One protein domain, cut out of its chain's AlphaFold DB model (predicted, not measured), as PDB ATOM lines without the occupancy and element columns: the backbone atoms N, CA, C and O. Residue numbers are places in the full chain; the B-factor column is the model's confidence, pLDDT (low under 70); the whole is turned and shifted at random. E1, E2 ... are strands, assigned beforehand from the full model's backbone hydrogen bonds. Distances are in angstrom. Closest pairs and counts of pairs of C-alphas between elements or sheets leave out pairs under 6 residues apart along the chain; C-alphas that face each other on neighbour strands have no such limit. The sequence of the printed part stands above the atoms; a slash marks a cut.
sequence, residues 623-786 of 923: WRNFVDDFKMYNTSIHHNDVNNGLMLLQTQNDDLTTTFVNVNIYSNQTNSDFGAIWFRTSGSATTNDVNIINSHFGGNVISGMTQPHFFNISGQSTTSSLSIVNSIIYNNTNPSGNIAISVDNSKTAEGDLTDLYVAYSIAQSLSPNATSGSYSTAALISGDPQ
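This is residues 623 to 786 of the 923 residues of the protein "Por_Secre_tail domain-containing protein" of Gaetbulibacter sp. 5U11 (UniProt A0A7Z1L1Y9). The chain is wound in stacked turns, a solenoid of strands whose walls are parallel sheets. The broad wall E1, E4, E8, E12, E15, E16 is partly face to face with E3, E7, E11, E14 as a sandwich, while E2, E5, E9, E13 make a narrow third wall, with the small pair E6, E10 between it and the E3 sheet along the turns. The printed part has 164 residues, with sixteen named strands, E1 to E16 in chain order, and no named helix. It is all strand by class, though under half of the residues are in named elements. It is compact, with a radius of gyration of the C-alphas of 14.5 A and spans of 42 by 35 by 31 A.

Find C-alpha 626 at (3.715, 26.202, -14.282), where E1, residues 626 to 633, begins; it bends by 66 degrees at residue 629 and is 18.0 A long. Beside it in the largest sheet come E4, 656 to 661, 16.4 A; E8, 687 to 693, 19.3 A; E12, 719 to 725, 19.4 A; E15, 755 to 759; and E16, 774 to 778, which ends at C-alpha 778 at (-2.614, -3.846, -13.445). The next sheet holds E2, 636 to 638; E5, 664 to 666; E9, 696 to 698; and E13, 728 to 730. Look then for E3, 647 to 651; E7, 677 to 681; E11, 709 to 715, 17.4 A; and E14, 741 to 744. E6 is 669 to 671 and E10 is 701 to 703.

In the largest sheet E1 and E16 are edge strands. For instance, E4 and E8 are parallel at 4 degrees, with N 658 and O 689 2.8 A apart, and E15 and E16 are parallel at 2 degrees, with N 776 and O 756 2.9 A apart. In the sandwich, two sheets face to face, the facing parts are 9.5 A centre to centre and the strands stand at 30 degrees; the closest C-alphas of E1 and E3 are those of Phe 626 and Thr 651, 5.2 A. E7 and E11 are parallel, with N 679 and O 712 2.9 A apart. E8 runs on into E9 across a break of 2 residues, at 88 degrees. E5 and E9 are parallel, with N 665 and O 696 2.8 A apart; in E6 and E10, also parallel, N 670 and O 701 are 2.9 A apart.

The C-alphas of Ser 684 and Gln 786, the two farthest apart, are 44.1 A from each other. The printed part has no cut. The one long link is E15 to E16, 14 residues. The model's confidence is under 70 at residues 684 to 686, 717 to 718 and 768 to 773; the mean pLDDT of the printed part is 88.3.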
ATOM      1  N   TRP A 623       5.485  25.289 -21.401       89.88
ATOM      2  CA  TRP A 623       5.192  25.893 -20.099       89.88
ATOM      3  C   TRP A 623       6.246  25.469 -19.085       89.88
ATOM      4  O   TRP A 623       6.193  24.388 -18.501       89.88
ATOM      5  N   ARG A 624       7.255  26.335 -18.919       87.12
ATOM      6  CA  ARG A 624       8.498  26.004 -18.202       87.12
ATOM      7  C   ARG A 624       8.502  26.298 -16.701       87.12
ATOM      8  O   ARG A 624       9.439  25.907 -16.007       87.12
ATOM      9  N   ASN A 625       7.505  27.020 -16.213       87.25
ATOM     10  CA  ASN A 625       7.324  27.312 -14.796       87.25
ATOM     11  C   ASN A 625       5.824  27.438 -14.520       87.25
ATOM     12  O   ASN A 625       5.290  28.536 -14.398       87.25
ATOM     13  N   PHE A 626       5.144  26.301 -14.535       89.31
ATOM     14  CA  PHE A 626       3.715  26.202 -14.282       89.31
ATOM     15  C   PHE A 626       3.486  25.462 -12.962       89.31
ATOM     16  O   PHE A 626       4.172  24.472 -12.702       89.31
ATOM     17  N   VAL A 627       2.562  25.954 -12.141       88.88
ATOM     18  CA  VAL A 627       2.258  25.409 -10.807       88.88
ATOM     19  C   VAL A 627       0.757  25.219 -10.599       88.88
ATOM     20  O   VAL A 627      -0.050  25.668 -11.415       88.88
ATOM     21  N   ASP A 628       0.390  24.552  -9.511       91.56
ATOM     22  CA  ASP A 628      -0.972  24.143  -9.180       91.56
ATOM     23  C   ASP A 628      -1.560  23.222 -10.266       91.56
ATOM     24  O   ASP A 628      -0.991  22.171 -10.556       91.56
ATOM     25  N   ASP A 629      -2.690  23.581 -10.878       92.50
ATOM     26  CA  ASP A 629      -3.454  22.686 -11.748       92.50
ATOM     27  C   ASP A 629      -3.302  22.981 -13.250       92.50
ATOM     28  O   ASP A 629      -3.657  24.060 -13.729       92.50
ATOM     29  N   PHE A 630      -2.894  21.974 -14.031       95.75
ATOM     30  CA  PHE A 630      -3.101  21.920 -15.483       95.75
ATOM     31  C   PHE A 630      -4.169  20.873 -15.809       95.75
ATOM     32  O   PHE A 630      -3.972  19.677 -15.578       95.75
ATOM     33  N   LYS A 631      -5.293  21.290 -16.395       97.88
ATOM     34  CA  LYS A 631      -6.430  20.413 -16.710       97.88
ATOM     35  C   LYS A 631      -6.728  20.433 -18.205       97.88
ATOM     36  O   LYS A 631      -6.934  21.494 -18.790       97.88
ATOM     37  N   MET A 632      -6.774  19.253 -18.823       98.31
ATOM     38  CA  MET A 632      -7.196  19.078 -20.212       98.31
ATOM     39  C   MET A 632      -8.294  18.025 -20.300       98.31
ATOM     40  O   MET A 632      -8.053  16.841 -20.060       98.31
ATOM     41  N   TYR A 633      -9.497  18.456 -20.664       98.25
ATOM     42  CA  TYR A 633     -10.691  17.614 -20.681       98.25
ATOM     43  C   TYR A 633     -11.331  17.598 -22.063       98.25
ATOM     44  O   TYR A 633     -11.407  18.638 -22.714       98.25
ATOM     45  N   ASN A 634     -11.808  16.439 -22.520       97.12
ATOM     46  CA  ASN A 634     -12.554  16.304 -23.779       97.12
ATOM     47  C   ASN A 634     -11.887  17.076 -24.937       97.12
ATOM     48  O   ASN A 634     -12.518  17.893 -25.603       97.12
ATOM     49  N   THR A 635     -10.579  16.889 -25.119       98.25
ATOM     50  CA  THR A 635      -9.782  17.675 -26.071       98.25
ATOM     51  C   THR A 635      -9.091  16.768 -27.078       98.25
ATOM     52  O   THR A 635      -8.516  15.742 -26.704       98.25
ATOM     53  N   SER A 636      -9.102  17.153 -28.355       97.94
ATOM     54  CA  SER A 636      -8.387  16.446 -29.420       97.94
ATOM     55  C   SER A 636      -7.240  17.271 -29.998       97.94
ATOM     56  O   SER A 636      -7.401  18.451 -30.295       97.94
ATOM     57  N   ILE A 637      -6.076  16.646 -30.193       98.00
ATOM     58  CA  ILE A 637      -4.884  17.274 -30.786       98.00
ATOM     59  C   ILE A 637      -4.405  16.401 -31.943       98.00
ATOM     60  O   ILE A 637      -3.944  15.278 -31.717       98.00
ATOM     61  N   HIS A 638      -4.495  16.883 -33.181       96.94
ATOM     62  CA  HIS A 638      -4.139  16.063 -34.339       96.94
ATOM     63  C   HIS A 638      -3.716  16.828 -35.577       96.94
ATOM     64  O   HIS A 638      -4.127  17.959 -35.793       96.94
ATOM     65  N   HIS A 639      -2.969  16.169 -36.460       95.75
ATOM     66  CA  HIS A 639      -2.526  16.747 -37.727       95.75
ATOM     67  C   HIS A 639      -1.740  18.059 -37.559       95.75
ATOM     68  O   HIS A 639      -1.779  18.939 -38.415       95.75
ATOM     69  N   ASN A 640      -1.022  18.194 -36.443       95.69
ATOM     70  CA  ASN A 640      -0.060  19.269 -36.240       95.69
ATOM     71  C   ASN A 640       1.335  18.791 -36.662       95.69
ATOM     72  O   ASN A 640       1.697  17.641 -36.394       95.69
ATOM     73  N   ASP A 641       2.102  19.670 -37.304       94.00
ATOM     74  CA  ASP A 641       3.507  19.452 -37.656       94.00
ATOM     75  C   ASP A 641       4.399  20.359 -36.801       94.00
ATOM     76  O   ASP A 641       4.309  21.587 -36.849       94.00
ATOM     77  N   VAL A 642       5.209  19.748 -35.940       92.69
ATOM     78  CA  VAL A 642       5.898  20.439 -34.851       92.69
ATOM     79  C   VAL A 642       7.372  20.064 -34.842       92.69
ATOM     80  O   VAL A 642       7.743  18.909 -34.644       92.69
ATOM     81  N   ASN A 643       8.264  21.040 -34.990       90.06
ATOM     82  CA  ASN A 643       9.701  20.778 -35.104       90.06
ATOM     83  C   ASN A 643      10.420  20.561 -33.746       90.06
ATOM     84  O   ASN A 643      11.647  20.516 -33.712       90.06
ATOM     85  N   ASN A 644       9.680  20.411 -32.639       89.94
ATOM     86  CA  ASN A 644      10.137  19.776 -31.393       89.94
ATOM     87  C   ASN A 644       9.111  18.716 -30.948       89.94
ATOM     88  O   ASN A 644       8.838  17.803 -31.716       89.94
ATOM     89  N   GLY A 645       8.565  18.791 -29.731       90.94
ATOM     90  CA  GLY A 645       7.465  17.953 -29.230       90.94
ATOM     91  C   GLY A 645       6.115  18.683 -29.208       90.94
ATOM     92  O   GLY A 645       6.027  19.882 -29.440       90.94
ATOM     93  N   LEU A 646       5.039  17.975 -28.882       94.38
ATOM     94  CA  LEU A 646       3.718  18.582 -28.712       94.38
ATOM     95  C   LEU A 646       3.668  19.443 -27.449       94.38
ATOM     96  O   LEU A 646       3.174  20.565 -27.486       94.38
ATOM     97  N   MET A 647       4.193  18.938 -26.333       93.88
ATOM     98  CA  MET A 647       4.018  19.591 -25.037       93.88
ATOM     99  C   MET A 647       5.218  19.391 -24.117       93.88
ATOM    100  O   MET A 647       5.755  18.289 -24.002       93.88
ATOM    101  N   LEU A 648       5.595  20.463 -23.426       91.38
ATOM    102  CA  LEU A 648       6.493  20.442 -22.281       91.38
ATOM    103  C   LEU A 648       5.802  21.161 -21.123       91.38
ATOM    104  O   LEU A 648       5.528  22.357 -21.219       91.38
ATOM    105  N   LEU A 649       5.546  20.425 -20.041       91.00
ATOM    106  CA  LEU A 649       5.037  20.967 -18.782       91.00
ATOM    107  C   LEU A 649       6.091  20.792 -17.697       91.00
ATOM    108  O   LEU A 649       6.550  19.681 -17.414       91.00
ATOM    109  N   GLN A 650       6.486  21.906 -17.099       89.06
ATOM    110  CA  GLN A 650       7.534  21.951 -16.099       89.06
ATOM    111  C   GLN A 650       7.134  22.821 -14.921       89.06
ATOM    112  O   GLN A 650       6.727  23.968 -15.103       89.06
ATOM    113  N   THR A 651       7.431  22.320 -13.726       86.62
ATOM    114  CA  THR A 651       7.451  23.123 -12.502       86.62
ATOM    115  C   THR A 651       8.882  23.407 -12.013       86.62
ATOM    116  O   THR A 651       9.824  22.639 -12.274       86.62
ATOM    117  N   GLN A 652       9.056  24.548 -11.334       82.62
ATOM    118  CA  GLN A 652      10.314  24.996 -10.726       82.62
ATOM    119  C   GLN A 652      10.245  25.287  -9.223       82.62
ATOM    120  O   GLN A 652      11.237  25.060  -8.530       82.62
ATOM    121  N   ASN A 653       9.123  25.818  -8.728       73.31
ATOM    122  CA  ASN A 653       9.062  26.431  -7.393       73.31
ATOM    123  C   ASN A 653       7.898  25.952  -6.515       73.31
ATOM    124  O   ASN A 653       7.903  26.271  -5.332       73.31
ATOM    125  N   ASP A 654       6.930  25.226  -7.076       84.44
ATOM    126  CA  ASP A 654       5.771  24.710  -6.343       84.44
ATOM    127  C   ASP A 654       5.266  23.398  -6.965       84.44
ATOM    128  O   ASP A 654       5.798  22.937  -7.980       84.44
ATOM    129  N   ASP A 655       4.262  22.781  -6.366       86.75
ATOM    130  CA  ASP A 655       3.668  21.544  -6.862       86.75
ATOM    131  C   ASP A 655       2.879  21.762  -8.166       86.75
ATOM    132  O   ASP A 655       2.331  22.834  -8.420       86.75
ATOM    133  N   LEU A 656       2.852  20.740  -9.025       88.88
ATOM    134  CA  LEU A 656       2.087  20.715 -10.272       88.88
ATOM    135  C   LEU A 656       1.278  19.422 -10.363       88.88
ATOM    136  O   LEU A 656       1.843  18.332 -10.394       88.88
ATOM    137  N   THR A 657      -0.037  19.552 -10.508       92.31
ATOM    138  CA  THR A 657      -0.935  18.459 -10.878       92.31
ATOM    139  C   THR A 657      -1.368  18.619 -12.331       92.31
ATOM    140  O   THR A 657      -2.019  19.591 -12.708       92.31
ATOM    141  N   THR A 658      -1.030  17.645 -13.171       95.19
ATOM    142  CA  THR A 658      -1.470  17.593 -14.571       95.19
ATOM    143  C   THR A 658      -2.546  16.528 -14.729       95.19
ATOM    144  O   THR A 658      -2.291  15.362 -14.452       95.19
ATOM    145  N   THR A 659      -3.730  16.889 -15.222       97.88
ATOM    146  CA  THR A 659      -4.845  15.946 -15.402       97.88
ATOM    147  C   THR A 659      -5.368  15.959 -16.832       97.88
ATOM    148  O   THR A 659      -5.893  16.972 -17.296       97.88
ATOM    149  N   PHE A 660      -5.268  14.822 -17.524       98.62
ATOM    150  CA  PHE A 660      -5.853  14.590 -18.848       98.62
ATOM    151  C   PHE A 660      -7.026  13.617 -18.730       98.62
ATOM    152  O   PHE A 660      -6.843  12.494 -18.258       98.62
ATOM    153  N   VAL A 661      -8.212  14.021 -19.191       98.56
ATOM    154  CA  VAL A 661      -9.410  13.164 -19.215       98.56
ATOM    155  C   VAL A 661     -10.068  13.225 -20.584       98.56
ATOM    156  O   VAL A 661     -10.323  14.313 -21.098       98.56
ATOM    157  N   ASN A 662     -10.359  12.064 -21.177       97.88
ATOM    158  CA  ASN A 662     -10.955  11.963 -22.516       97.88
ATOM    159  C   ASN A 662     -10.156  12.725 -23.588       97.88
ATOM    160  O   ASN A 662     -10.723  13.323 -24.503       97.88
ATOM    161  N   VAL A 663      -8.828  12.722 -23.471       98.75
ATOM    162  CA  VAL A 663      -7.938  13.395 -24.421       98.75
ATOM    163  C   VAL A 663      -7.614  12.454 -25.578       98.75
ATOM    164  O   VAL A 663      -7.322  11.277 -25.366       98.75
ATOM    165  N   ASN A 664      -7.643  12.961 -26.812       98.38
ATOM    166  CA  ASN A 664      -7.321  12.193 -28.015       98.38
ATOM    167  C   ASN A 664      -6.206  12.869 -28.825       98.38
ATOM    168  O   ASN A 664      -6.450  13.842 -29.537       98.38
ATOM    169  N   ILE A 665      -4.984  12.342 -28.742       98.44
ATOM    170  CA  ILE A 665      -3.817  12.860 -29.465       98.44
ATOM    171  C   ILE A 665      -3.404  11.875 -30.551       98.44
ATOM    172  O   ILE A 665      -2.878  10.793 -30.264       98.44
ATOM    173  N   TYR A 666      -3.601  12.247 -31.811       97.62
ATOM    174  CA  TYR A 666      -3.350  11.335 -32.919       97.62
ATOM    175  C   TYR A 666      -2.842  12.018 -34.175       97.62
ATOM    176  O   TYR A 666      -3.086  13.197 -34.388       97.62
ATOM    177  N   SER A 667      -2.136  11.270 -35.026       96.06
ATOM    178  CA  SER A 667      -1.688  11.763 -36.335       96.06
ATOM    179  C   SER A 667      -0.981  13.123 -36.269       96.06
ATOM    180  O   SER A 667      -1.224  13.982 -37.103       96.06
ATOM    181  N   ASN A 668      -0.140  13.355 -35.260       97.12
ATOM    182  CA  ASN A 668       0.759  14.507 -35.231       97.12
ATOM    183  C   ASN A 668       2.160  14.103 -35.690       97.12
ATOM    184  O   ASN A 668       2.565  12.948 -35.522       97.12
ATOM    185  N   GLN A 669       2.910  15.066 -36.213       95.69
ATOM    186  CA  GLN A 669       4.320  14.921 -36.549       95.69
ATOM    187  C   GLN A 669       5.152  15.769 -35.591       95.69
ATOM    188  O   GLN A 669       4.856  16.938 -35.357       95.69
ATOM    189  N   THR A 670       6.176  15.158 -35.001       95.31
ATOM    190  CA  THR A 670       7.100  15.825 -34.082       95.31
ATOM    191  C   THR A 670       8.540  15.583 -34.529       95.31
ATOM    192  O   THR A 670       8.843  14.519 -35.070       95.31
ATOM    193  N   ASN A 671       9.460  16.499 -34.248       93.19
ATOM    194  CA  ASN A 671      10.903  16.303 -34.417       93.19
ATOM    195  C   ASN A 671      11.627  16.557 -33.091       93.19
ATOM    196  O   ASN A 671      12.259  17.587 -32.888       93.19
ATOM    197  N   SER A 672      11.494  15.613 -32.163       90.12
ATOM    198  CA  SER A 672      11.890  15.783 -30.765       90.12
ATOM    199  C   SER A 672      12.992  14.809 -30.372       90.12
ATOM    200  O   SER A 672      12.990  13.648 -30.778       90.12
ATOM    201  N   ASP A 673      13.899  15.257 -29.509       88.56
ATOM    202  CA  ASP A 673      14.912  14.417 -28.864       88.56
ATOM    203  C   ASP A 673      14.493  13.933 -27.458       88.56
ATOM    204  O   ASP A 673      15.273  13.280 -26.755       88.56
ATOM    205  N   PHE A 674      13.272  14.268 -27.033       88.88
ATOM    206  CA  PHE A 674      12.692  13.901 -25.742       88.88
ATOM    207  C   PHE A 674      11.334  13.203 -25.874       88.88
ATOM    208  O   PHE A 674      10.738  12.896 -24.852       88.88
ATOM    209  N   GLY A 675      10.836  12.936 -27.082       91.44
ATOM    210  CA  GLY A 675       9.512  12.342 -27.308       91.44
ATOM    211  C   GLY A 675       8.420  13.376 -27.592       91.44
ATOM    212  O   GLY A 675       8.701  14.561 -27.776       91.44
ATOM    213  N   ALA A 676       7.166  12.931 -27.675       94.06
ATOM    214  CA  ALA A 676       6.046  13.807 -28.023       94.06
ATOM    215  C   ALA A 676       5.651  14.740 -26.867       94.06
ATOM    216  O   ALA A 676       5.346  15.906 -27.109       94.06
ATOM    217  N   ILE A 677       5.656  14.249 -25.624       95.06
ATOM    218  CA  ILE A 677       5.255  15.017 -24.436       95.06
ATOM    219  C   ILE A 677       6.279  14.816 -23.320       95.06
ATOM    220  O   ILE A 677       6.663  13.682 -23.035       95.06
ATOM    221  N   TRP A 678       6.699  15.908 -22.677       92.38
ATOM    222  CA  TRP A 678       7.638  15.880 -21.557       92.38
ATOM    223  C   TRP A 678       7.064  16.539 -20.303       92.38
ATOM    224  O   TRP A 678       6.793  17.739 -20.288       92.38
ATOM    225  N   PHE A 679       6.949  15.755 -19.233       90.88
ATOM    226  CA  PHE A 679       6.659  16.236 -17.884       90.88
ATOM    227  C   PHE A 679       7.958  16.332 -17.087       90.88
ATOM    228  O   PHE A 679       8.726  15.367 -17.035       90.88
ATOM    229  N   ARG A 680       8.253  17.486 -16.484       86.62
ATOM    230  CA  ARG A 680       9.525  17.658 -15.764       86.62
ATOM    231  C   ARG A 680       9.439  18.489 -14.493       86.62
ATOM    232  O   ARG A 680       8.621  19.395 -14.387       86.62
ATOM    233  N   THR A 681      10.340  18.221 -13.555       85.12
ATOM    234  CA  THR A 681      10.623  19.113 -12.419       85.12
ATOM    235  C   THR A 681      12.052  19.634 -12.500       85.12
ATOM    236  O   THR A 681      12.957  18.976 -13.018       85.12
ATOM    237  N   SER A 682      12.269  20.846 -12.003       81.56
ATOM    238  CA  SER A 682      13.596  21.461 -11.875       81.56
ATOM    239  C   SER A 682      13.639  22.303 -10.600       81.56
ATOM    240  O   SER A 682      12.591  22.727 -10.140       81.56
ATOM    241  N   GLY A 683      14.813  22.554 -10.016       73.06
ATOM    242  CA  GLY A 683      14.897  23.275  -8.733       73.06
ATOM    243  C   GLY A 683      14.705  22.370  -7.507       73.06
ATOM    244  O   GLY A 683      14.863  21.154  -7.621       73.06
ATOM    245  N   SER A 684      14.450  22.949  -6.325       63.53
ATOM    246  CA  SER A 684      14.386  22.231  -5.037       63.53
ATOM    247  C   SER A 684      12.973  22.183  -4.436       63.53
ATOM    248  O   SER A 684      12.427  23.242  -4.152       63.53
ATOM    249  N   ALA A 685      12.496  20.972  -4.117       57.44
ATOM    250  CA  ALA A 685      11.279  20.642  -3.360       57.44
ATOM    251  C   ALA A 685       9.940  20.900  -4.081       57.44
ATOM    252  O   ALA A 685       9.106  21.638  -3.572       57.44
ATOM    253  N   THR A 686       9.733  20.256  -5.233       68.75
ATOM    254  CA  THR A 686       8.469  20.287  -5.990       68.75
ATOM    255  C   THR A 686       8.009  18.887  -6.399       68.75
ATOM    256  O   THR A 686       8.829  17.985  -6.622       68.75
ATOM    257  N   THR A 687       6.698  18.685  -6.484       77.88
ATOM    258  CA  THR A 687       6.076  17.473  -7.031       77.88
ATOM    259  C   THR A 687       5.479  17.745  -8.412       77.88
ATOM    260  O   THR A 687       5.024  18.851  -8.702       77.88
ATOM    261  N   ASN A 688       5.528  16.751  -9.299       85.88
ATOM    262  CA  ASN A 688       4.777  16.767 -10.556       85.88
ATOM    263  C   ASN A 688       3.970  15.475 -10.662       85.88
ATOM    264  O   ASN A 688       4.534  14.417 -10.961       85.88
ATOM    265  N   ASP A 689       2.676  15.585 -10.384       89.44
ATOM    266  CA  ASP A 689       1.734  14.476 -10.368       89.44
ATOM    267  C   ASP A 689       0.884  14.492 -11.637       89.44
ATOM    268  O   ASP A 689       0.034  15.361 -11.849       89.44
ATOM    269  N   VAL A 690       1.125  13.516 -12.512       93.88
ATOM    270  CA  VAL A 690       0.472  13.424 -13.818       93.88
ATOM    271  C   VAL A 690      -0.562  12.304 -13.816       93.88
ATOM    272  O   VAL A 690      -0.232  11.132 -13.639       93.88
ATOM    273  N   ASN A 691      -1.814  12.655 -14.090       96.44
ATOM    274  CA  ASN A 691      -2.954  11.752 -14.141       96.44
ATOM    275  C   ASN A 691      -3.555  11.739 -15.549       96.44
ATOM    276  O   ASN A 691      -4.073  12.745 -16.031       96.44
ATOM    277  N   ILE A 692      -3.509  10.588 -16.213       98.44
ATOM    278  CA  ILE A 692      -4.078  10.370 -17.542       98.44
ATOM    279  C   ILE A 692      -5.185   9.328 -17.425       98.44
ATOM    280  O   ILE A 692      -4.925   8.158 -17.141       98.44
ATOM    281  N   ILE A 693      -6.421   9.755 -17.663       98.31
ATOM    282  CA  ILE A 693      -7.625   8.941 -17.522       98.31
ATOM    283  C   ILE A 693      -8.361   8.900 -18.860       98.31
ATOM    284  O   ILE A 693      -8.520   9.922 -19.529       98.31
ATOM    285  N   ASN A 694      -8.819   7.713 -19.262       97.75
ATOM    286  CA  ASN A 694      -9.717   7.538 -20.406       97.75
ATOM    287  C   ASN A 694      -9.245   8.249 -21.686       97.75
ATOM    288  O   ASN A 694     -10.033   8.865 -22.385       97.75
ATOM    289  N   SER A 695      -7.952   8.195 -21.999       98.62
ATOM    290  CA  SER A 695      -7.352   8.974 -23.090       98.62
ATOM    291  C   SER A 695      -6.694   8.081 -24.148       98.62
ATOM    292  O   SER A 695      -6.366   6.923 -23.884       98.62
ATOM    293  N   HIS A 696      -6.510   8.597 -25.364       98.25
ATOM    294  CA  HIS A 696      -5.875   7.896 -26.483       98.25
ATOM    295  C   HIS A 696      -4.714   8.708 -27.067       98.25
ATOM    296  O   HIS A 696      -4.841   9.897 -27.344       98.25
ATOM    297  N   PHE A 697      -3.591   8.026 -27.295       97.69
ATOM    298  CA  PHE A 697      -2.365   8.569 -27.873       97.69
ATOM    299  C   PHE A 697      -1.857   7.607 -28.952       97.69
ATOM    300  O   PHE A 697      -1.197   6.606 -28.640       97.69
ATOM    301  N   GLY A 698      -2.149   7.869 -30.227       95.19
ATOM    302  CA  GLY A 698      -1.831   6.896 -31.273       95.19
ATOM    303  C   GLY A 698      -1.708   7.432 -32.689       95.19
ATOM    304  O   GLY A 698      -2.256   8.467 -33.031       95.19
ATOM    305  N   GLY A 699      -0.952   6.731 -33.534       94.06
ATOM    306  CA  GLY A 699      -0.726   7.151 -34.922       94.06
ATOM    307  C   GLY A 699       0.168   8.379 -35.088       94.06
ATOM    308  O   GLY A 699       0.199   8.950 -36.175       94.06
ATOM    309  N   ASN A 700       0.867   8.816 -34.037       96.62
ATOM    310  CA  ASN A 700       1.778   9.955 -34.110       96.62
ATOM    311  C   ASN A 700       3.151   9.528 -34.653       96.62
ATOM    312  O   ASN A 700       3.618   8.417 -34.381       96.62
ATOM    313  N   VAL A 701       3.810  10.429 -35.382       96.19
ATOM    314  CA  VAL A 701       5.148  10.233 -35.951       96.19
ATOM    315  C   VAL A 701       6.165  11.096 -35.210       96.19
ATOM    316  O   VAL A 701       6.174  12.316 -35.334       96.19
ATOM    317  N   ILE A 702       7.058  10.452 -34.464       95.19
ATOM    318  CA  ILE A 702       8.097  11.073 -33.646       95.19
ATOM    319  C   ILE A 702       9.448  10.914 -34.345       95.19
ATOM    320  O   ILE A 702      10.094   9.864 -34.296       95.19
ATOM    321  N   SER A 703       9.864  11.969 -35.031       92.62
ATOM    322  CA  SER A 703      11.174  12.118 -35.666       92.62
ATOM    323  C   SER A 703      12.226  12.583 -34.654       92.62
ATOM    324  O   SER A 703      11.891  12.997 -33.550       92.62
ATOM    325  N   GLY A 704      13.506  12.501 -35.026       85.56
ATOM    326  CA  GLY A 704      14.628  12.962 -34.192       85.56
ATOM    327  C   GLY A 704      15.319  11.863 -33.377       85.56
ATOM    328  O   GLY A 704      16.442  12.057 -32.916       85.56
ATOM    329  N   MET A 705      14.715  10.672 -33.270       85.62
ATOM    330  CA  MET A 705      15.262   9.539 -32.512       85.62
ATOM    331  C   MET A 705      15.179   8.210 -33.275       85.62
ATOM    332  O   MET A 705      14.190   7.895 -33.942       85.62
ATOM    333  N   THR A 706      16.219   7.378 -33.142       84.56
ATOM    334  CA  THR A 706      16.246   6.022 -33.725       84.56
ATOM    335  C   THR A 706      15.245   5.091 -33.037       84.56
ATOM    336  O   THR A 706      14.562   4.324 -33.716       84.56
ATOM    337  N   GLN A 707      15.146   5.178 -31.708       88.12
ATOM    338  CA  GLN A 707      14.112   4.534 -30.903       88.12
ATOM    339  C   GLN A 707      13.237   5.645 -30.315       88.12
ATOM    340  O   GLN A 707      13.690   6.324 -29.398       88.12
ATOM    341  N   PRO A 708      12.043   5.895 -30.871       90.75
ATOM    342  CA  PRO A 708      11.164   6.932 -30.352       90.75
ATOM    343  C   PRO A 708      10.487   6.483 -29.052       90.75
ATOM    344  O   PRO A 708      10.340   5.284 -28.788       90.75
ATOM    345  N   HIS A 709      10.001   7.454 -28.287       90.69
ATOM    346  CA  HIS A 709       9.104   7.272 -27.149       90.69
ATOM    347  C   HIS A 709       8.065   8.395 -27.115       90.69
ATOM    348  O   HIS A 709       8.306   9.481 -27.643       90.69
ATOM    349  N   PHE A 710       6.888   8.124 -26.551       93.81
ATOM    350  CA  PHE A 710       5.779   9.077 -26.543       93.81
ATOM    351  C   PHE A 710       5.860  10.024 -25.343       93.81
ATOM    352  O   PHE A 710       6.037  11.226 -25.535       93.81
ATOM    353  N   PHE A 711       5.784   9.482 -24.125       93.12
ATOM    354  CA  PHE A 711       5.953  10.249 -22.892       93.12
ATOM    355  C   PHE A 711       7.387  10.177 -22.384       93.12
ATOM    356  O   PHE A 711       7.970   9.093 -22.293       93.12
ATOM    357  N   ASN A 712       7.910  11.334 -21.996       90.06
ATOM    358  CA  ASN A 712       9.114  11.468 -21.194       90.06
ATOM    359  C   ASN A 712       8.776  12.108 -19.855       90.06
ATOM    360  O   ASN A 712       7.980  13.048 -19.787       90.06
ATOM    361  N   ILE A 713       9.390  11.606 -18.794       84.94
ATOM    362  CA  ILE A 713       9.207  12.135 -17.449       84.94
ATOM    363  C   ILE A 713      10.522  12.081 -16.676       84.94
ATOM    364  O   ILE A 713      11.187  11.048 -16.627       84.94
ATOM    365  N   SER A 714      10.911  13.219 -16.100       82.62
ATOM    366  CA  SER A 714      12.191  13.398 -15.398       82.62
ATOM    367  C   SER A 714      12.051  14.400 -14.249       82.62
ATOM    368  O   SER A 714      11.283  15.353 -14.371       82.62
ATOM    369  N   GLY A 715      12.798  14.256 -13.154       75.50
ATOM    370  CA  GLY A 715      12.744  15.236 -12.062       75.50
ATOM    371  C   GLY A 715      14.021  15.385 -11.242       75.50
ATOM    372  O   GLY A 715      14.562  14.401 -10.740       75.50
ATOM    373  N   GLN A 716      14.489  16.628 -11.073       72.62
ATOM    374  CA  GLN A 716      15.735  16.948 -10.357       72.62
ATOM    375  C   GLN A 716      15.587  17.023  -8.819       72.62
ATOM    376  O   GLN A 716      16.602  16.949  -8.121       72.62
ATOM    377  N   SER A 717      14.375  17.147  -8.253       58.97
ATOM    378  CA  SER A 717      14.149  17.013  -6.801       58.97
ATOM    379  C   SER A 717      12.736  16.510  -6.438       58.97
ATOM    380  O   SER A 717      11.793  16.695  -7.197       58.97
ATOM    381  N   THR A 718      12.639  15.833  -5.284       63.91
ATOM    382  CA  THR A 718      11.447  15.246  -4.620       63.91
ATOM    383  C   THR A 718      10.692  14.111  -5.338       63.91
ATOM    384  O   THR A 718      11.092  12.967  -5.113       63.91
ATOM    385  N   THR A 719       9.627  14.344  -6.123       71.31
ATOM    386  CA  THR A 719       8.815  13.264  -6.747       71.31
ATOM    387  C   THR A 719       8.196  13.665  -8.092       71.31
ATOM    388  O   THR A 719       7.600  14.731  -8.211       71.31
ATOM    389  N   SER A 720       8.284  12.780  -9.088       79.75
ATOM    390  CA  SER A 720       7.596  12.895 -10.383       79.75
ATOM    391  C   SER A 720       6.800  11.613 -10.614       79.75
ATOM    392  O   SER A 720       7.407  10.547 -10.773       79.75
ATOM    393  N   SER A 721       5.471  11.697 -10.618       86.00
ATOM    394  CA  SER A 721       4.582  10.542 -10.746       86.00
ATOM    395  C   SER A 721       3.764  10.589 -12.039       86.00
ATOM    396  O   SER A 721       3.386  11.654 -12.527       86.00
ATOM    397  N   LEU A 722       3.516   9.418 -12.626       91.00
ATOM    398  CA  LEU A 722       2.661   9.257 -13.799       91.00
ATOM    399  C   LEU A 722       1.697   8.089 -13.585       91.00
ATOM    400  O   LEU A 722       2.105   6.930 -13.479       91.00
ATOM    401  N   SER A 723       0.407   8.401 -13.562       93.94
ATOM    402  CA  SER A 723      -0.700   7.454 -13.497       93.94
ATOM    403  C   SER A 723      -1.442   7.442 -14.830       93.94
ATOM    404  O   SER A 723      -1.895   8.479 -15.308       93.94
ATOM    405  N   ILE A 724      -1.556   6.268 -15.448       96.81
ATOM    406  CA  ILE A 724      -2.251   6.063 -16.722       96.81
ATOM    407  C   ILE A 724      -3.312   4.992 -16.508       96.81
ATOM    408  O   ILE A 724      -2.989   3.812 -16.346       96.81
ATOM    409  N   VAL A 725      -4.581   5.392 -16.510       97.94
ATOM    410  CA  VAL A 725      -5.713   4.497 -16.251       97.94
ATOM    411  C   VAL A 725      -6.739   4.585 -17.376       97.94
ATOM    412  O   VAL A 725      -6.957   5.654 -17.950       97.94
ATOM    413  N   ASN A 726      -7.356   3.456 -17.732       97.69
ATOM    414  CA  ASN A 726      -8.369   3.367 -18.791       97.69
ATOM    415  C   ASN A 726      -7.919   3.946 -20.140       97.69
ATOM    416  O   ASN A 726      -8.742   4.453 -20.894       97.69
ATOM    417  N   SER A 727      -6.626   3.931 -20.456       98.25
ATOM    418  CA  SER A 727      -6.072   4.711 -21.567       98.25
ATOM    419  C   SER A 727      -5.345   3.841 -22.592       98.25
ATOM    420  O   SER A 727      -4.989   2.688 -22.342       98.25
ATOM    421  N   ILE A 728      -5.140   4.388 -23.788       97.88
ATOM    422  CA  ILE A 728      -4.579   3.676 -24.938       97.88
ATOM    423  C   ILE A 728      -3.383   4.456 -25.482       97.88
ATOM    424  O   ILE A 728      -3.512   5.607 -25.881       97.88
ATOM    425  N   ILE A 729      -2.223   3.808 -25.556       96.38
ATOM    426  CA  ILE A 729      -1.006   4.327 -26.189       96.38
ATOM    427  C   ILE A 729      -0.549   3.298 -27.220       96.38
ATOM    428  O   ILE A 729       0.047   2.271 -26.873       96.38
ATOM    429  N   TYR A 730      -0.851   3.544 -28.495       94.38
ATOM    430  CA  TYR A 730      -0.711   2.523 -29.534       94.38
ATOM    431  C   TYR A 730      -0.339   3.097 -30.904       94.38
ATOM    432  O   TYR A 730      -0.853   4.125 -31.325       94.38
ATOM    433  N   ASN A 731       0.520   2.389 -31.643       93.19
ATOM    434  CA  ASN A 731       0.885   2.696 -33.031       93.19
ATOM    435  C   ASN A 731       1.497   4.092 -33.227       93.19
ATOM    436  O   ASN A 731       1.250   4.750 -34.232       93.19
ATOM    437  N   ASN A 732       2.283   4.552 -32.257       94.88
ATOM    438  CA  ASN A 732       3.160   5.704 -32.445       94.88
ATOM    439  C   ASN A 732       4.479   5.204 -33.037       94.88
ATOM    440  O   ASN A 732       4.988   4.169 -32.601       94.88
ATOM    441  N   THR A 733       5.032   5.904 -34.024       95.25
ATOM    442  CA  THR A 733       6.226   5.450 -34.754       95.25
ATOM    443  C   THR A 733       7.222   6.577 -34.976       95.25
ATOM    444  O   THR A 733       6.903   7.736 -34.762       95.25
ATOM    445  N   ASN A 734       8.426   6.274 -35.453       94.31
ATOM    446  CA  ASN A 734       9.262   7.256 -36.157       94.31
ATOM    447  C   ASN A 734       9.069   7.126 -37.685       94.31
ATOM    448  O   ASN A 734       8.388   6.196 -38.131       94.31
ATOM    449  N   PRO A 735       9.683   7.994 -38.516       93.94
ATOM    450  CA  PRO A 735       9.570   7.902 -39.978       93.94
ATOM    451  C   PRO A 735      10.072   6.584 -40.591       93.94
ATOM    452  O   PRO A 735       9.682   6.232 -41.701       93.94
ATOM    453  N   SER A 736      10.922   5.839 -39.879       93.75
ATOM    454  CA  SER A 736      11.410   4.517 -40.300       93.75
ATOM    455  C   SER A 736      10.439   3.376 -39.967       93.75
ATOM    456  O   SER A 736      10.719   2.226 -40.300       93.75
ATOM    457  N   GLY A 737       9.317   3.671 -39.299       91.56
ATOM    458  CA  GLY A 737       8.325   2.687 -38.867       91.56
ATOM    459  C   GLY A 737       8.673   1.961 -37.564       91.56
ATOM    460  O   GLY A 737       7.998   0.993 -37.217       91.56
ATOM    461  N   ASN A 738       9.699   2.401 -36.825       92.50
ATOM    462  CA  ASN A 738       9.988   1.841 -35.504       92.50
ATOM    463  C   ASN A 738       8.904   2.283 -34.527       92.50
ATOM    464  O   ASN A 738       8.643   3.480 -34.408       92.50
ATOM    465  N   ILE A 739       8.318   1.325 -33.814       91.62
ATOM    466  CA  ILE A 739       7.301   1.579 -32.791       91.62
ATOM    467  C   ILE A 739       7.923   2.330 -31.610       91.62
ATOM    468  O   ILE A 739       9.021   1.993 -31.157       91.62
ATOM    469  N   ALA A 740       7.206   3.333 -31.110       92.25
ATOM    470  CA  ALA A 740       7.606   4.126 -29.964       92.25
ATOM    471  C   ALA A 740       7.344   3.420 -28.634       92.25
ATOM    472  O   ALA A 740       6.334   2.736 -28.448       92.25
ATOM    473  N   ILE A 741       8.248   3.643 -27.684       91.56
ATOM    474  CA  ILE A 741       8.046   3.269 -26.286       91.56
ATOM    475  C   ILE A 741       6.968   4.181 -25.699       91.56
ATOM    476  O   ILE A 741       6.992   5.390 -25.908       91.56
ATOM    477  N   SER A 742       5.992   3.627 -24.984       91.69
ATOM    478  CA  SER A 742       4.891   4.421 -24.431       91.69
ATOM    479  C   SER A 742       5.390   5.427 -23.389       91.69
ATOM    480  O   SER A 742       5.004   6.592 -23.441       91.69
ATOM    481  N   VAL A 743       6.278   4.990 -22.490       89.69
ATOM    482  CA  VAL A 743       6.896   5.814 -21.439       89.69
ATOM    483  C   VAL A 743       8.378   5.453 -21.316       89.69
ATOM    484  O   VAL A 743       8.704   4.271 -21.158       89.69
ATOM    485  N   ASP A 744       9.254   6.457 -21.367       85.06
ATOM    486  CA  ASP A 744      10.704   6.343 -21.129       85.06
ATOM    487  C   ASP A 744      11.219   7.556 -20.320       85.06
ATOM    488  O   ASP A 744      10.528   8.563 -20.189       85.06
ATOM    489  N   ASN A 745      12.437   7.460 -19.784       80.00
ATOM    490  CA  ASN A 745      13.225   8.590 -19.295       80.00
ATOM    491  C   ASN A 745      14.543   8.654 -20.079       80.00
ATOM    492  O   ASN A 745      15.576   8.139 -19.643       80.00
ATOM    493  N   SER A 746      14.524   9.290 -21.251       76.00
ATOM    494  CA  SER A 746      15.729   9.434 -22.083       76.00
ATOM    495  C   SER A 746      16.661  10.559 -21.606       76.00
ATOM    496  O   SER A 746      17.784  10.693 -22.101       76.00
ATOM    497  N   LYS A 747      16.211  11.374 -20.641       81.81
ATOM    498  CA  LYS A 747      16.891  12.575 -20.137       81.81
ATOM    499  C   LYS A 747      17.327  12.409 -18.677       81.81
ATOM    500  O   LYS A 747      17.183  13.324 -17.883       81.81
ATOM    501  N   THR A 748      17.944  11.281 -18.332       75.31
ATOM    502  CA  THR A 748      18.351  10.941 -16.948       75.31
ATOM    503  C   THR A 748      19.279  11.958 -16.263       75.31
ATOM    504  O   THR A 748      19.318  12.035 -15.039       75.31
ATOM    505  N   ALA A 749      20.014  12.780 -17.022       77.56
ATOM    506  CA  ALA A 749      20.798  13.892 -16.469       77.56
ATOM    507  C   ALA A 749      19.926  14.993 -15.830       77.56
ATOM    508  O   ALA A 749      20.413  15.762 -15.005       77.56
ATOM    509  N   GLU A 750      18.648  15.045 -16.201       76.88
ATOM    510  CA  GLU A 750      17.618  15.942 -15.675       76.88
ATOM    511  C   GLU A 750      16.822  15.284 -14.528       76.88
ATOM    512  O   GLU A 750      15.789  15.801 -14.107       76.88
ATOM    513  N   GLY A 751      17.306  14.147 -14.015       75.38
ATOM    514  CA  GLY A 751      16.724  13.407 -12.902       75.38
ATOM    515  C   GLY A 751      15.782  12.271 -13.312       75.38
ATOM    516  O   GLY A 751      15.661  11.928 -14.489       75.38
ATOM    517  N   ASP A 752      15.138  11.654 -12.320       71.69
ATOM    518  CA  ASP A 752      14.437  10.372 -12.469       71.69
ATOM    519  C   ASP A 752      12.919  10.496 -12.288       71.69
ATOM    520  O   ASP A 752      12.419  11.387 -11.604       71.69
ATOM    521  N   LEU A 753      12.190   9.561 -12.896       74.25
ATOM    522  CA  LEU A 753      10.797   9.258 -12.575       74.25
ATOM    523  C   LEU A 753      10.726   8.550 -11.223       74.25
ATOM    524  O   LEU A 753      11.486   7.603 -11.029       74.25
ATOM    525  N   THR A 754       9.806   8.947 -10.337       74.94
ATOM    526  CA  THR A 754       9.638   8.272  -9.041       74.94
ATOM    527  C   THR A 754       8.554   7.208  -9.072       74.94
ATOM    528  O   THR A 754       8.802   6.107  -8.611       74.94
ATOM    529  N   ASP A 755       7.375   7.451  -9.642       83.56
ATOM    530  CA  ASP A 755       6.320   6.427  -9.643       83.56
ATOM    531  C   ASP A 755       5.605   6.333 -10.990       83.56
ATOM    532  O   ASP A 755       5.185   7.335 -11.563       83.56
ATOM    533  N   LEU A 756       5.451   5.105 -11.494       88.38
ATOM    534  CA  LEU A 756       4.665   4.812 -12.691       88.38
ATOM    535  C   LEU A 756       3.612   3.760 -12.377       88.38
ATOM    536  O   LEU A 756       3.932   2.608 -12.053       88.38
ATOM    537  N   TYR A 757       2.355   4.150 -12.548       92.06
ATOM    538  CA  TYR A 757       1.204   3.272 -12.444       92.06
ATOM    539  C   TYR A 757       0.472   3.219 -13.780       92.06
ATOM    540  O   TYR A 757       0.015   4.241 -14.281       92.06
ATOM    541  N   VAL A 758       0.359   2.028 -14.371       94.31
ATOM    542  CA  VAL A 758      -0.417   1.836 -15.606       94.31
ATOM    543  C   VAL A 758      -1.455   0.746 -15.390       94.31
ATOM    544  O   VAL A 758      -1.099  -0.420 -15.187       94.31
ATOM    545  N   ALA A 759      -2.735   1.104 -15.444       96.12
ATOM    546  CA  ALA A 759      -3.826   0.185 -15.148       96.12
ATOM    547  C   ALA A 759      -4.964   0.218 -16.168       96.12
ATOM    548  O   ALA A 759      -5.253   1.267 -16.736       96.12
ATOM    549  N   TYR A 760      -5.611  -0.928 -16.410       96.81
ATOM    550  CA  TYR A 760      -6.772  -1.043 -17.310       96.81
ATOM    551  C   TYR A 760      -6.534  -0.357 -18.661       96.81
ATOM    552  O   TYR A 760      -7.343   0.420 -19.143       96.81
ATOM    553  N   SER A 761      -5.352  -0.563 -19.235       97.38
ATOM    554  CA  SER A 761      -4.850   0.244 -20.347       97.38
ATOM    555  C   SER A 761      -4.199  -0.627 -21.414       97.38
ATOM    556  O   SER A 761      -3.787  -1.762 -21.150       97.38
ATOM    557  N   ILE A 762      -4.066  -0.078 -22.620       95.75
ATOM    558  CA  ILE A 762      -3.288  -0.664 -23.718       95.75
ATOM    559  C   ILE A 762      -2.035   0.184 -23.913       95.75
ATOM    560  O   ILE A 762      -2.128   1.360 -24.246       95.75
ATOM    561  N   ALA A 763      -0.857  -0.415 -23.745       91.62
ATOM    562  CA  ALA A 763       0.433   0.228 -23.993       91.62
ATOM    563  C   ALA A 763       1.370  -0.764 -24.699       91.62
ATOM    564  O   ALA A 763       1.570  -1.877 -24.212       91.62
ATOM    565  N   GLN A 764       1.926  -0.392 -25.859       79.44
ATOM    566  CA  GLN A 764       2.719  -1.319 -26.687       79.44
ATOM    567  C   GLN A 764       4.065  -1.709 -26.062       79.44
ATOM    568  O   GLN A 764       4.507  -2.846 -26.230       79.44
ATOM    569  N   SER A 765       4.732  -0.795 -25.355       78.94
ATOM    570  CA  SER A 765       5.949  -1.111 -24.601       78.94
ATOM    571  C   SER A 765       6.189  -0.096 -23.484       78.94
ATOM    572  O   SER A 765       6.078   1.109 -23.692       78.94
ATOM    573  N   LEU A 766       6.512  -0.592 -22.289       80.56
ATOM    574  CA  LEU A 766       6.852   0.212 -21.117       80.56
ATOM    575  C   LEU A 766       8.318  -0.066 -20.786       80.56
ATOM    576  O   LEU A 766       8.671  -1.199 -20.458       80.56
ATOM    577  N   SER A 767       9.169   0.950 -20.916       72.50
ATOM    578  CA  SER A 767      10.588   0.871 -20.556       72.50
ATOM    579  C   SER A 767      10.988   2.110 -19.756       72.50
ATOM    580  O   SER A 767      11.879   2.841 -20.184       72.50
ATOM    581  N   PRO A 768      10.344   2.378 -18.604       66.19
ATOM    582  CA  PRO A 768      10.758   3.481 -17.754       66.19
ATOM    583  C   PRO A 768      12.178   3.181 -17.257       66.19
ATOM    584  O   PRO A 768      12.378   2.272 -16.451       66.19
ATOM    585  N   ASN A 769      13.189   3.901 -17.742       59.75
ATOM    586  CA  ASN A 769      14.517   3.901 -17.127       59.75
ATOM    587  C   ASN A 769      14.431   4.612 -15.760       59.75
ATOM    588  O   ASN A 769      14.884   5.741 -15.606       59.75
ATOM    589  N   ALA A 770      13.775   3.980 -14.782       58.22
ATOM    590  CA  ALA A 770      13.622   4.495 -13.428       58.22
ATOM    591  C   ALA A 770      14.792   4.010 -12.568       58.22
ATOM    592  O   ALA A 770      14.916   2.819 -12.268       58.22
ATOM    593  N   THR A 771      15.669   4.932 -12.175       54.97
ATOM    594  CA  THR A 771      16.796   4.634 -11.278       54.97
ATOM    595  C   THR A 771      16.363   4.607  -9.803       54.97
ATOM    596  O   THR A 771      17.078   4.055  -8.963       54.97
ATOM    597  N   SER A 772      15.173   5.140  -9.477       59.59
ATOM    598  CA  SER A 772      14.557   5.094  -8.144       59.59
ATOM    599  C   SER A 772      13.018   5.099  -8.215       59.59
ATOM    600  O   SER A 772      12.465   5.714  -9.114       59.59
ATOM    601  N   GLY A 773      12.340   4.401  -7.289       68.19
ATOM    602  CA  GLY A 773      10.876   4.449  -7.120       68.19
ATOM    603  C   GLY A 773      10.061   3.240  -7.634       68.19
ATOM    604  O   GLY A 773      10.645   2.189  -7.925       68.19
ATOM    605  N   SER A 774       8.719   3.314  -7.625       75.00
ATOM    606  CA  SER A 774       7.831   2.149  -7.818       75.00
ATOM    607  C   SER A 774       7.196   2.098  -9.207       75.00
ATOM    608  O   SER A 774       6.476   2.998  -9.630       75.00
ATOM    609  N   TYR A 775       7.381   0.971  -9.896       84.69
ATOM    610  CA  TYR A 775       6.662   0.649 -11.128       84.69
ATOM    611  C   TYR A 775       5.630  -0.441 -10.862       84.69
ATOM    612  O   TYR A 775       5.971  -1.530 -10.387       84.69
ATOM    613  N   SER A 776       4.371  -0.173 -11.195       87.38
ATOM    614  CA  SER A 776       3.313  -1.171 -11.085       87.38
ATOM    615  C   SER A 776       2.349  -1.110 -12.260       87.38
ATOM    616  O   SER A 776       2.024  -0.051 -12.794       87.38
ATOM    617  N   THR A 777       1.908  -2.292 -12.682       90.25
ATOM    618  CA  THR A 777       0.917  -2.442 -13.745       90.25
ATOM    619  C   THR A 777      -0.219  -3.330 -13.274       90.25
ATOM    620  O   THR A 777      -0.003  -4.261 -12.494       90.25
ATOM    621  N   ALA A 778      -1.430  -3.050 -13.746       92.38
ATOM    622  CA  ALA A 778      -2.614  -3.846 -13.445       92.38
ATOM    623  C   ALA A 778      -3.516  -3.941 -14.679       92.38
ATOM    624  O   ALA A 778      -3.745  -2.950 -15.352       92.38
ATOM    625  N   ALA A 779      -4.043  -5.125 -14.997       91.50
ATOM    626  CA  ALA A 779      -4.989  -5.291 -16.109       91.50
ATOM    627  C   ALA A 779      -4.529  -4.651 -17.447       91.50
ATOM    628  O   ALA A 779      -5.319  -4.030 -18.153       91.50
ATOM    629  N   LEU A 780      -3.241  -4.792 -17.797       92.75
ATOM    630  CA  LEU A 780      -2.743  -4.379 -19.110       92.75
ATOM    631  C   LEU A 780      -3.288  -5.301 -20.199       92.75
ATOM    632  O   LEU A 780      -3.115  -6.523 -20.144       92.75
ATOM    633  N   ILE A 781      -3.906  -4.703 -21.212       90.62
ATOM    634  CA  ILE A 781      -4.425  -5.411 -22.378       90.62
ATOM    635  C   ILE A 781      -3.349  -5.387 -23.467       90.62
ATOM    636  O   ILE A 781      -2.748  -4.355 -23.763       90.62
ATOM    637  N   SER A 782      -3.079  -6.555 -24.050       86.12
ATOM    638  CA  SER A 782      -2.093  -6.716 -25.124       86.12
ATOM    639  C   SER A 782      -2.777  -6.876 -26.478       86.12
ATOM    640  O   SER A 782      -3.856  -7.460 -26.574       86.12
ATOM    641  N   GLY A 783      -2.112  -6.403 -27.531       87.12
ATOM    642  CA  GLY A 783      -2.603  -6.489 -28.904       87.12
ATOM    643  C   GLY A 783      -3.115  -5.159 -29.449       87.12
ATOM    644  O   GLY A 783      -3.012  -4.118 -28.807       87.12
ATOM    645  N   ASP A 784      -3.602  -5.207 -30.684       92.00
ATOM    646  CA  ASP A 784      -4.213  -4.070 -31.374       92.00
ATOM    647  C   ASP A 784      -5.543  -3.687 -30.695       92.00
ATOM    648  O   ASP A 784      -6.348  -4.589 -30.449       92.00
ATOM    649  N   PRO A 785      -5.793  -2.400 -30.373       94.94
ATOM    650  CA  PRO A 785      -7.073  -1.943 -29.832       94.94
ATOM    651  C   PRO A 785      -8.235  -2.003 -30.848       94.94
ATOM    652  O   PRO A 785      -9.404  -1.848 -30.485       94.94
ATOM    653  N   GLN A 786      -7.932  -2.241 -32.131       94.31
ATOM    654  CA  GLN A 786      -8.883  -2.362 -33.243       94.31
ATOM    655  C   GLN A 786      -9.755  -1.106 -33.416       94.31
ATOM    656  O   GLN A 786     -10.948  -1.197 -33.714       94.31
TER     657      GLN A 786